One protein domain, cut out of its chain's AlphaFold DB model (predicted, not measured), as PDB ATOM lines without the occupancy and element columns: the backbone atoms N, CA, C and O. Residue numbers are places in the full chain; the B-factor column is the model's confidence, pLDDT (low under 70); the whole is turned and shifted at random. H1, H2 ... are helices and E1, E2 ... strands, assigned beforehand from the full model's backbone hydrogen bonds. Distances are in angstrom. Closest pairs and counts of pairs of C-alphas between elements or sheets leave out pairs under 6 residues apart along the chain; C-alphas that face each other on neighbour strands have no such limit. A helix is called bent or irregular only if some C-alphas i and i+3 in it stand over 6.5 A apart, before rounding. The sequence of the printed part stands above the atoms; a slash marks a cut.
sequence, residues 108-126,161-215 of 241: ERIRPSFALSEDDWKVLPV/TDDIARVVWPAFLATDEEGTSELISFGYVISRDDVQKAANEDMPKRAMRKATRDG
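What this domain is: This is residues 108 to 126 and 161 to 215 of the 241 residues of an uncharacterized protein of Magnaporthe oryzae (strain 70-15 / ATCC MYA-4617 / FGSC 8958) (UniProt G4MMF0). Two small three-stranded sheets sit end to end, joined where E3 bends into E4 and E5 into E6; from E6 the bent helix H1 continues, and residues 196 to 215 stick out as a long arm. The printed part has 74 residues, strands E1 to E6 then H1, of mixed class. Sheet E2, E6, E3 is mixed; sheet E1, E4, E5 is antiparallel. The whole is extended, radius of gyration of the C-alphas 19.1 A, spanning 70 by 19 by 17 A.

How they stand to each other: E6, residues 187 to 191, is parallel to E2, residues 121 to 123, with N 122 and O 187 within hydrogen-bond range at 2.9 A. E6 is antiparallel to E3, residues 164 to 169, with N 190 and O 166 at 2.8 A. E3 runs on into E4, residues 171 to 175, at 61 degrees. E5, residues 181 to 185, runs on into E6 at 66 degrees. E4 and E5 form a hairpin, N 174 and O 182 at 2.8 A. E1, residues 111 to 113, is antiparallel to E4, N 113 and O 171 at 2.8 A. H1, residues 192 to 214, assigned as one helix by its hydrogen bonds, is bent, C-alphas 201 and 204 being 6.5 A apart. Its arms H1a, residues 192 to 201, and H1b, residues 204 to 214, stand at 37 degrees, only just a steep tilt. H1a only grazes sheet E2, E6, E3, with residues 192 to 197; its closest C-alphas to E3 are Arg 192 and Ala 165, 4.8 A. In both arms every O i to N i+4 pair is within range.

Where its parts are: E1 begins at C-alpha 111 (45.244, 8.015, 6.871); H1b ends at C-alpha 214 (67.175, 15.581, -41.164). E4 measures 13.2 A, H1a 14.4 A and H1b 15.1 A.

The domain as a whole: Residues 127 to 160 are cut out; C-alphas 126 and 161 are 20.0 A apart. Of the links printed whole, none is long. pLDDT is under 70 at residues 118 and 204 to 215.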
ATOM      1  N   GLU A 108      41.452  11.529  16.095       89.12
ATOM      2  CA  GLU A 108      41.045  10.796  14.914       89.12
ATOM      3  C   GLU A 108      42.263  10.157  14.248       89.12
ATOM      4  O   GLU A 108      43.361  10.724  14.168       89.12
ATOM      5  N   ARG A 109      42.084   8.952  13.716       89.25
ATOM      6  CA  ARG A 109      43.138   8.305  12.940       89.25
ATOM      7  C   ARG A 109      43.107   8.822  11.507       89.25
ATOM      8  O   ARG A 109      42.306   8.365  10.697       89.25
ATOM      9  N   ILE A 110      44.032   9.718  11.183       92.31
ATOM     10  CA  ILE A 110      44.186  10.246   9.824       92.31
ATOM     11  C   ILE A 110      45.046   9.305   8.977       92.31
ATOM     12  O   ILE A 110      46.148   8.922   9.377       92.31
ATOM     13  N   ARG A 111      44.560   8.943   7.784       91.31
ATOM     14  CA  ARG A 111      45.244   8.015   6.871       91.31
ATOM     15  C   ARG A 111      45.146   8.465   5.410       91.31
ATOM     16  O   ARG A 111      44.100   8.968   4.998       91.31
ATOM     17  N   PRO A 112      46.216   8.278   4.614       94.00
ATOM     18  CA  PRO A 112      46.167   8.544   3.185       94.00
ATOM     19  C   PRO A 112      45.333   7.474   2.462       94.00
ATOM     20  O   PRO A 112      45.541   6.277   2.660       94.00
ATOM     21  N   SER A 113      44.446   7.903   1.570       92.25
ATOM     22  CA  SER A 113      43.684   7.047   0.664       92.25
ATOM     23  C   SER A 113      44.077   7.320  -0.785       92.25
ATOM     24  O   SER A 113      44.165   8.464  -1.232       92.25
ATOM     25  N   PHE A 114      44.312   6.240  -1.526       91.94
ATOM     26  CA  PHE A 114      44.466   6.256  -2.984       91.94
ATOM     27  C   PHE A 114      43.257   5.624  -3.690       91.94
ATOM     28  O   PHE A 114      43.318   5.389  -4.896       91.94
ATOM     29  N   ALA A 115      42.202   5.291  -2.937       87.00
ATOM     30  CA  ALA A 115      40.995   4.678  -3.466       87.00
ATOM     31  C   ALA A 115      40.125   5.742  -4.139       87.00
ATOM     32  O   ALA A 115      39.784   6.748  -3.522       87.00
ATOM     33  N   LEU A 116      39.795   5.515  -5.409       77.19
ATOM     34  CA  LEU A 116      38.952   6.417  -6.181       77.19
ATOM     35  C   LEU A 116      37.492   6.261  -5.736       77.19
ATOM     36  O   LEU A 116      36.903   5.203  -5.936       77.19
ATOM     37  N   SER A 117      36.944   7.302  -5.125       75.94
ATOM     38  CA  SER A 117      35.525   7.501  -4.813       75.94
ATOM     39  C   SER A 117      35.056   8.739  -5.588       75.94
ATOM     40  O   SER A 117      35.888   9.526  -6.034       75.94
ATOM     41  N   GLU A 118      33.758   8.916  -5.808       64.62
ATOM     42  CA  GLU A 118      33.273   9.990  -6.691       64.62
ATOM     43  C   GLU A 118      33.516  11.399  -6.114       64.62
ATOM     44  O   GLU A 118      33.698  12.347  -6.879       64.62
ATOM     45  N   ASP A 119      33.645  11.519  -4.787       74.62
ATOM     46  CA  ASP A 119      33.719  12.812  -4.101       74.62
ATOM     47  C   ASP A 119      35.126  13.198  -3.611       74.62
ATOM     48  O   ASP A 119      35.368  14.366  -3.331       74.62
ATOM     49  N   ASP A 120      36.100  12.283  -3.544       82.06
ATOM     50  CA  ASP A 120      37.361  12.566  -2.830       82.06
ATOM     51  C   ASP A 120      38.472  13.191  -3.702       82.06
ATOM     52  O   ASP A 120      39.589  13.390  -3.213       82.06
ATOM     53  N   TRP A 121      38.230  13.508  -4.983       88.94
ATOM     54  CA  TRP A 121      39.304  13.802  -5.952       88.94
ATOM     55  C   TRP A 121      39.163  15.132  -6.693       88.94
ATOM     56  O   TRP A 121      38.089  15.519  -7.139       88.94
ATOM     57  N   LYS A 122      40.300  15.815  -6.886       90.31
ATOM     58  CA  LYS A 122      40.413  17.065  -7.651       90.31
ATOM     59  C   LYS A 122      41.504  16.977  -8.714       90.31
ATOM     60  O   LYS A 122      42.533  16.329  -8.513       90.31
ATOM     61  N   VAL A 123      41.315  17.665  -9.841       89.50
ATOM     62  CA  VAL A 123      42.377  17.815 -10.848       89.50
ATOM     63  C   VAL A 123      43.528  18.603 -10.225       89.50
ATOM     64  O   VAL A 123      43.311  19.559  -9.477       89.50
ATOM     65  N   LEU A 124      44.762  18.183 -10.502       88.06
ATOM     66  CA  LEU A 124      45.960  18.876 -10.047       88.06
ATOM     67  C   LEU A 124      45.929  20.332 -10.551       88.06
ATOM     68  O   LEU A 124      45.836  20.547 -11.760       88.06
ATOM     69  N   PRO A 125      46.019  21.336  -9.659       85.00
ATOM     70  CA  PRO A 125      45.944  22.727 -10.071       85.00
ATOM     71  C   PRO A 125      47.134  23.094 -10.956       85.00
ATOM     72  O   PRO A 125      48.274  22.693 -10.704       85.00
ATOM     73  N   VAL A 126      46.869  23.908 -11.976       79.75
ATOM     74  CA  VAL A 126      47.919  24.525 -12.785       79.75
ATOM     75  C   VAL A 126      48.524  25.661 -11.968       79.75
ATOM     76  O   VAL A 126      47.848  26.639 -11.649       79.75
ATOM     77  N   THR A 161      35.865   8.636 -12.654       81.06
ATOM     78  CA  THR A 161      37.031   7.769 -12.429       81.06
ATOM     79  C   THR A 161      37.649   7.281 -13.740       81.06
ATOM     80  O   THR A 161      38.866   7.084 -13.811       81.06
ATOM     81  N   ASP A 162      36.845   7.192 -14.803       84.56
ATOM     82  CA  ASP A 162      37.304   6.882 -16.153       84.56
ATOM     83  C   ASP A 162      38.167   7.992 -16.757       84.56
ATOM     84  O   ASP A 162      39.053   7.702 -17.551       84.56
ATOM     85  N   ASP A 163      38.009   9.249 -16.357       87.38
ATOM     86  CA  ASP A 163      38.809  10.355 -16.896       87.38
ATOM     87  C   ASP A 163      40.160  10.500 -16.184       87.38
ATOM     88  O   ASP A 163      41.039  11.258 -16.611       87.38
ATOM     89  N   ILE A 164      40.381   9.730 -15.118       89.25
ATOM     90  CA  ILE A 164      41.598   9.776 -14.314       89.25
ATOM     91  C   ILE A 164      42.705   8.974 -15.004       89.25
ATOM     92  O   ILE A 164      42.627   7.759 -15.193       89.25
ATOM     93  N   ALA A 165      43.806   9.648 -15.340       90.38
ATOM     94  CA  ALA A 165      45.008   8.979 -15.827       90.38
ATOM     95  C   ALA A 165      45.879   8.484 -14.668       90.38
ATOM     96  O   ALA A 165      46.501   7.421 -14.754       90.38
ATOM     97  N   ARG A 166      45.990   9.278 -13.592       90.69
ATOM     98  CA  ARG A 166      46.867   8.948 -12.464       90.69
ATOM     99  C   ARG A 166      46.558   9.746 -11.202       90.69
ATOM    100  O   ARG A 166      46.538  10.969 -11.237       90.69
ATOM    101  N   VAL A 167      46.515   9.059 -10.060       92.25
ATOM    102  CA  VAL A 167      46.577   9.698  -8.738       92.25
ATOM    103  C   VAL A 167      47.992  10.197  -8.447       92.25
ATOM    104  O   VAL A 167      48.964   9.435  -8.533       92.25
ATOM    105  N   VAL A 168      48.115  11.474  -8.089       93.50
ATOM    106  CA  VAL A 168      49.398  12.123  -7.787       93.50
ATOM    107  C   VAL A 168      49.552  12.524  -6.329       93.50
ATOM    108  O   VAL A 168      50.687  12.564  -5.855       93.50
ATOM    109  N   TRP A 169      48.457  12.727  -5.602       94.88
ATOM    110  CA  TRP A 169      48.461  13.015  -4.170       94.88
ATOM    111  C   TRP A 169      47.277  12.318  -3.496       94.88
ATOM    112  O   TRP A 169      46.195  12.362  -4.075       94.88
ATOM    113  N   PRO A 170      47.447  11.662  -2.334       95.00
ATOM    114  CA  PRO A 170      46.355  10.948  -1.684       95.00
ATOM    115  C   PRO A 170      45.288  11.904  -1.149       95.00
ATOM    116  O   PRO A 170      45.599  13.034  -0.766       95.00
ATOM    117  N   ALA A 171      44.056  11.410  -1.070       94.50
ATOM    118  CA  ALA A 171      43.051  11.970  -0.178       94.50
ATOM    119  C   ALA A 171      43.404  11.616   1.275       94.50
ATOM    120  O   ALA A 171      44.143  10.658   1.520       94.50
ATOM    121  N   PHE A 172      42.885  12.359   2.245       94.19
ATOM    122  CA  PHE A 172      43.073  12.053   3.663       94.19
ATOM    123  C   PHE A 172      41.733  11.831   4.340       94.19
ATOM    124  O   PHE A 172      40.864  12.700   4.301       94.19
ATOM    125  N   LEU A 173      41.611  10.670   4.978       93.25
ATOM    126  CA  LEU A 173      40.424  10.253   5.709       93.25
ATOM    127  C   LEU A 173      40.728  10.257   7.207       93.25
ATOM    128  O   LEU A 173      41.767   9.725   7.612       93.25
ATOM    129  N   ALA A 174      39.839  10.834   8.010       92.44
ATOM    130  CA  ALA A 174      39.803  10.648   9.458       92.44
ATOM    131  C   ALA A 174      38.964   9.421   9.775       92.44
ATOM    132  O   ALA A 174      38.054   9.075   9.031       92.44
ATOM    133  N   THR A 175      39.267   8.761  10.882       89.88
ATOM    134  CA  THR A 175      38.400   7.733  11.453       89.88
ATOM    135  C   THR A 175      38.262   7.999  12.933       89.88
ATOM    136  O   THR A 175      39.284   8.148  13.611       89.88
ATOM    137  N   ASP A 176      37.020   8.095  13.384       85.62
ATOM    138  CA  ASP A 176      36.646   8.300  14.781       85.62
ATOM    139  C   ASP A 176      36.605   6.972  15.563       85.62
ATOM    140  O   ASP A 176      37.084   5.937  15.087       85.62
ATOM    141  N   GLU A 177      36.099   7.018  16.796       80.44
ATOM    142  CA  GLU A 177      36.000   5.856  17.689       80.44
ATOM    143  C   GLU A 177      34.853   4.918  17.307       80.44
ATOM    144  O   GLU A 177      34.902   3.726  17.607       80.44
ATOM    145  N   GLU A 178      33.847   5.439  16.612       82.31
ATOM    146  CA  GLU A 178      32.717   4.703  16.059       82.31
ATOM    147  C   GLU A 178      33.095   3.937  14.779       82.31
ATOM    148  O   GLU A 178      32.341   3.080  14.306       82.31
ATOM    149  N   GLY A 179      34.284   4.207  14.229       81.00
ATOM    150  CA  GLY A 179      34.799   3.592  13.011       81.00
ATOM    151  C   GLY A 179      34.290   4.258  11.732       81.00
ATOM    152  O   GLY A 179      34.601   3.787  10.630       81.00
ATOM    153  N   THR A 180      33.544   5.358  11.849       86.50
ATOM    154  CA  THR A 180      33.093   6.160  10.717       86.50
ATOM    155  C   THR A 180      34.267   6.922  10.115       86.50
ATOM    156  O   THR A 180      35.142   7.430  10.811       86.50
ATOM    157  N   SER A 181      34.350   6.910   8.780       89.62
ATOM    158  CA  SER A 181      35.441   7.554   8.049       89.62
ATOM    159  C   SER A 181      34.940   8.787   7.313       89.62
ATOM    160  O   SER A 181      33.998   8.688   6.531       89.62
ATOM    161  N   GLU A 182      35.597   9.921   7.536       91.62
ATOM    162  CA  GLU A 182      35.245  11.209   6.936       91.62
ATOM    163  C   GLU A 182      36.407  11.754   6.100       91.62
ATOM    164  O   GLU A 182      37.578  11.634   6.477       91.62
ATOM    165  N   LEU A 183      36.089  12.369   4.960       92.38
ATOM    166  CA  LEU A 183      37.066  13.063   4.130       92.38
ATOM    167  C   LEU A 183      37.498  14.381   4.780       92.38
ATOM    168  O   LEU A 183      36.723  15.325   4.879       92.38
ATOM    169  N   ILE A 184      38.780  14.487   5.124       92.69
ATOM    170  CA  ILE A 184      39.376  15.733   5.629       92.69
ATOM    171  C   ILE A 184      39.968  16.558   4.483       92.69
ATOM    172  O   ILE A 184      39.999  17.788   4.518       92.69
ATOM    173  N   SER A 185      40.521  15.881   3.477       92.12
ATOM    174  CA  SER A 185      41.212  16.546   2.377       92.12
ATOM    175  C   SER A 185      41.122  15.736   1.098       92.12
ATOM    176  O   SER A 185      41.467  14.555   1.081       92.12
ATOM    177  N   PHE A 186      40.707  16.402   0.024       92.62
ATOM    178  CA  PHE A 186      40.658  15.822  -1.312       92.62
ATOM    179  C   PHE A 186      42.056  15.423  -1.795       92.62
ATOM    180  O   PHE A 186      43.044  16.134  -1.586       92.62
ATOM    181  N   GLY A 187      42.120  14.297  -2.496       92.75
ATOM    182  CA  GLY A 187      43.292  13.881  -3.244       92.75
ATOM    183  C   GLY A 187      43.399  14.607  -4.579       92.75
ATOM    184  O   GLY A 187      42.447  15.221  -5.062       92.75
ATOM    185  N   TYR A 188      44.573  14.508  -5.203       93.50
ATOM    186  CA  TYR A 188      44.821  15.116  -6.508       93.50
ATOM    187  C   TYR A 188      45.145  14.080  -7.572       93.50
ATOM    188  O   TYR A 188      45.923  13.143  -7.351       93.50
ATOM    189  N   VAL A 189      44.598  14.312  -8.762       93.12
ATOM    190  CA  VAL A 189      44.774  13.470  -9.941       93.12
ATOM    191  C   VAL A 189      45.235  14.271 -11.150       93.12
ATOM    192  O   VAL A 189      45.044  15.478 -11.235       93.12
ATOM    193  N   ILE A 190      45.856  13.579 -12.097       91.25
ATOM    194  CA  ILE A 190      46.068  14.061 -13.461       91.25
ATOM    195  C   ILE A 190      45.018  13.374 -14.333       91.25
ATOM    196  O   ILE A 190      44.902  12.140 -14.288       91.25
ATOM    197  N   SER A 191      44.268  14.156 -15.107       91.19
ATOM    198  CA  SER A 191      43.260  13.643 -16.040       91.19
ATOM    199  C   SER A 191      43.901  13.122 -17.332       91.19
ATOM    200  O   SER A 191      45.047  13.445 -17.660       91.19
ATOM    201  N   ARG A 192      43.176  12.300 -18.095       90.81
ATOM    202  CA  ARG A 192      43.607  11.864 -19.437       90.81
ATOM    203  C   ARG A 192      43.756  13.049 -20.389       90.81
ATOM    204  O   ARG A 192      44.698  13.065 -21.179       90.81
ATOM    205  N   ASP A 193      42.917  14.066 -20.234       89.06
ATOM    206  CA  ASP A 193      43.010  15.312 -20.990       89.06
ATOM    207  C   ASP A 193      44.314  16.059 -20.713       89.06
ATOM    208  O   ASP A 193      44.955  16.531 -21.651       89.06
ATOM    209  N   ASP A 194      44.762  16.124 -19.458       88.75
ATOM    210  CA  ASP A 194      46.048  16.748 -19.111       88.75
ATOM    211  C   ASP A 194      47.219  16.013 -19.771       88.75
ATOM    212  O   ASP A 194      48.156  16.634 -20.279       88.75
ATOM    213  N   VAL A 195      47.153  14.677 -19.812       88.62
ATOM    214  CA  VAL A 195      48.160  13.855 -20.495       88.62
ATOM    215  C   VAL A 195      48.143  14.120 -21.999       88.62
ATOM    216  O   VAL A 195      49.208  14.276 -22.602       88.62
ATOM    217  N   GLN A 196      46.960  14.210 -22.609       88.25
ATOM    218  CA  GLN A 196      46.825  14.467 -24.041       88.25
ATOM    219  C   GLN A 196      47.296  15.877 -24.418       88.25
ATOM    220  O   GLN A 196      48.017  16.040 -25.405       88.25
ATOM    221  N   LYS A 197      46.949  16.892 -23.619       86.31
ATOM    222  CA  LYS A 197      47.430  18.272 -23.784       86.31
ATOM    223  C   LYS A 197      48.954  18.327 -23.712       86.31
ATOM    224  O   LYS A 197      49.586  18.836 -24.637       86.31
ATOM    225  N   ALA A 198      49.550  17.702 -22.694       86.12
ATOM    226  CA  ALA A 198      51.002  17.632 -22.555       86.12
ATOM    227  C   ALA A 198      51.675  16.922 -23.745       86.12
ATOM    228  O   ALA A 198      52.719  17.365 -24.223       86.12
ATOM    229  N   ALA A 199      51.078  15.844 -24.267       85.44
ATOM    230  CA  ALA A 199      51.594  15.154 -25.451       85.44
ATOM    231  C   ALA A 199      51.541  16.037 -26.712       85.44
ATOM    232  O   ALA A 199      52.502  16.069 -27.488       85.44
ATOM    233  N   ASN A 200      50.448  16.783 -26.895       86.12
ATOM    234  CA  ASN A 200      50.255  17.679 -28.033       86.12
ATOM    235  C   ASN A 200      51.235  18.863 -28.022       86.12
ATOM    236  O   ASN A 200      51.712  19.253 -29.084       86.12
ATOM    237  N   GLU A 201      51.594  19.399 -26.850       82.38
ATOM    238  CA  GLU A 201      52.624  20.444 -26.718       82.38
ATOM    239  C   GLU A 201      54.039  19.952 -27.072       82.38
ATOM    240  O   GLU A 201      54.888  20.713 -27.552       82.38
ATOM    241  N   ASP A 202      54.310  18.669 -26.837       74.12
ATOM    242  CA  ASP A 202      55.618  18.048 -27.044       74.12
ATOM    243  C   ASP A 202      55.862  17.666 -28.515       74.12
ATOM    244  O   ASP A 202      57.001  17.695 -28.999       74.12
ATOM    245  N   MET A 203      54.799  17.331 -29.251       70.94
ATOM    246  CA  MET A 203      54.860  16.949 -30.666       70.94
ATOM    247  C   MET A 203      55.534  17.991 -31.581       70.94
ATOM    248  O   MET A 203      56.472  17.606 -32.288       70.94
ATOM    249  N   PRO A 204      55.166  19.288 -31.578       66.94
ATOM    250  CA  PRO A 204      55.810  20.281 -32.438       66.94
ATOM    251  C   PRO A 204      57.291  20.476 -32.085       66.94
ATOM    252  O   PRO A 204      58.133  20.591 -32.976       66.94
ATOM    253  N   LYS A 205      57.654  20.406 -30.796       65.69
ATOM    254  CA  LYS A 205      59.055  20.492 -30.342       65.69
ATOM    255  C   LYS A 205      59.882  19.302 -30.835       65.69
ATOM    256  O   LYS A 205      61.039  19.469 -31.229       65.69
ATOM    257  N   ARG A 206      59.308  18.094 -30.842       63.72
ATOM    258  CA  ARG A 206      59.967  16.886 -31.372       63.72
ATOM    259  C   ARG A 206      60.071  16.905 -32.893       63.72
ATOM    260  O   ARG A 206      61.128  16.553 -33.414       63.72
ATOM    261  N   ALA A 207      59.027  17.349 -33.589       68.12
ATOM    262  CA  ALA A 207      59.036  17.503 -35.041       68.12
ATOM    263  C   ALA A 207      60.115  18.502 -35.490       68.12
ATOM    264  O   ALA A 207      60.885  18.196 -36.396       68.12
ATOM    265  N   MET A 208      60.255  19.631 -34.788       63.41
ATOM    266  CA  MET A 208      61.302  20.618 -35.061       63.41
ATOM    267  C   MET A 208      62.707  20.042 -34.832       63.41
ATOM    268  O   MET A 208      63.552  20.145 -35.713       63.41
ATOM    269  N   ARG A 209      62.949  19.343 -33.712       65.12
ATOM    270  CA  ARG A 209      64.240  18.664 -33.454       65.12
ATOM    271  C   ARG A 209      64.581  17.615 -34.515       65.12
ATOM    272  O   ARG A 209      65.751  17.445 -34.848       65.12
ATOM    273  N   LYS A 210      63.574  16.910 -35.039       69.75
ATOM    274  CA  LYS A 210      63.753  15.937 -36.121       69.75
ATOM    275  C   LYS A 210      64.057  16.634 -37.451       69.75
ATOM    276  O   LYS A 210      65.017  16.262 -38.110       69.75
ATOM    277  N   ALA A 211      63.337  17.704 -37.784       63.09
ATOM    278  CA  ALA A 211      63.583  18.499 -38.986       63.09
ATOM    279  C   ALA A 211      64.966  19.174 -38.986       63.09
ATOM    280  O   ALA A 211      65.601  19.241 -40.028       63.09
ATOM    281  N   THR A 212      65.494  19.613 -37.838       60.62
ATOM    282  CA  THR A 212      66.870  20.148 -37.761       60.62
ATOM    283  C   THR A 212      67.934  19.056 -37.927       60.62
ATOM    284  O   THR A 212      69.035  19.336 -38.394       60.62
ATOM    285  N   ARG A 213      67.622  17.805 -37.563       57.81
ATOM    286  CA  ARG A 213      68.526  16.656 -37.723       57.81
ATOM    287  C   ARG A 213      68.522  16.107 -39.153       57.81
ATOM    288  O   ARG A 213      69.583  15.743 -39.650       57.81
ATOM    289  N   ASP A 214      67.359  16.091 -39.798       60.62
ATOM    290  CA  ASP A 214      67.175  15.581 -41.164       60.62
ATOM    291  C   ASP A 214      67.353  16.685 -42.233       60.62
ATOM    292  O   ASP A 214      67.621  16.397 -43.396       60.62
ATOM    293  N   GLY A 215      67.274  17.959 -41.837       52.31
ATOM    294  CA  GLY A 215      67.405  19.147 -42.687       52.31
ATOM    295  C   GLY A 215      68.836  19.561 -43.039       52.31
ATOM    296  O   GLY A 215      69.019  20.638 -43.597       52.31
TER     297      GLY A 215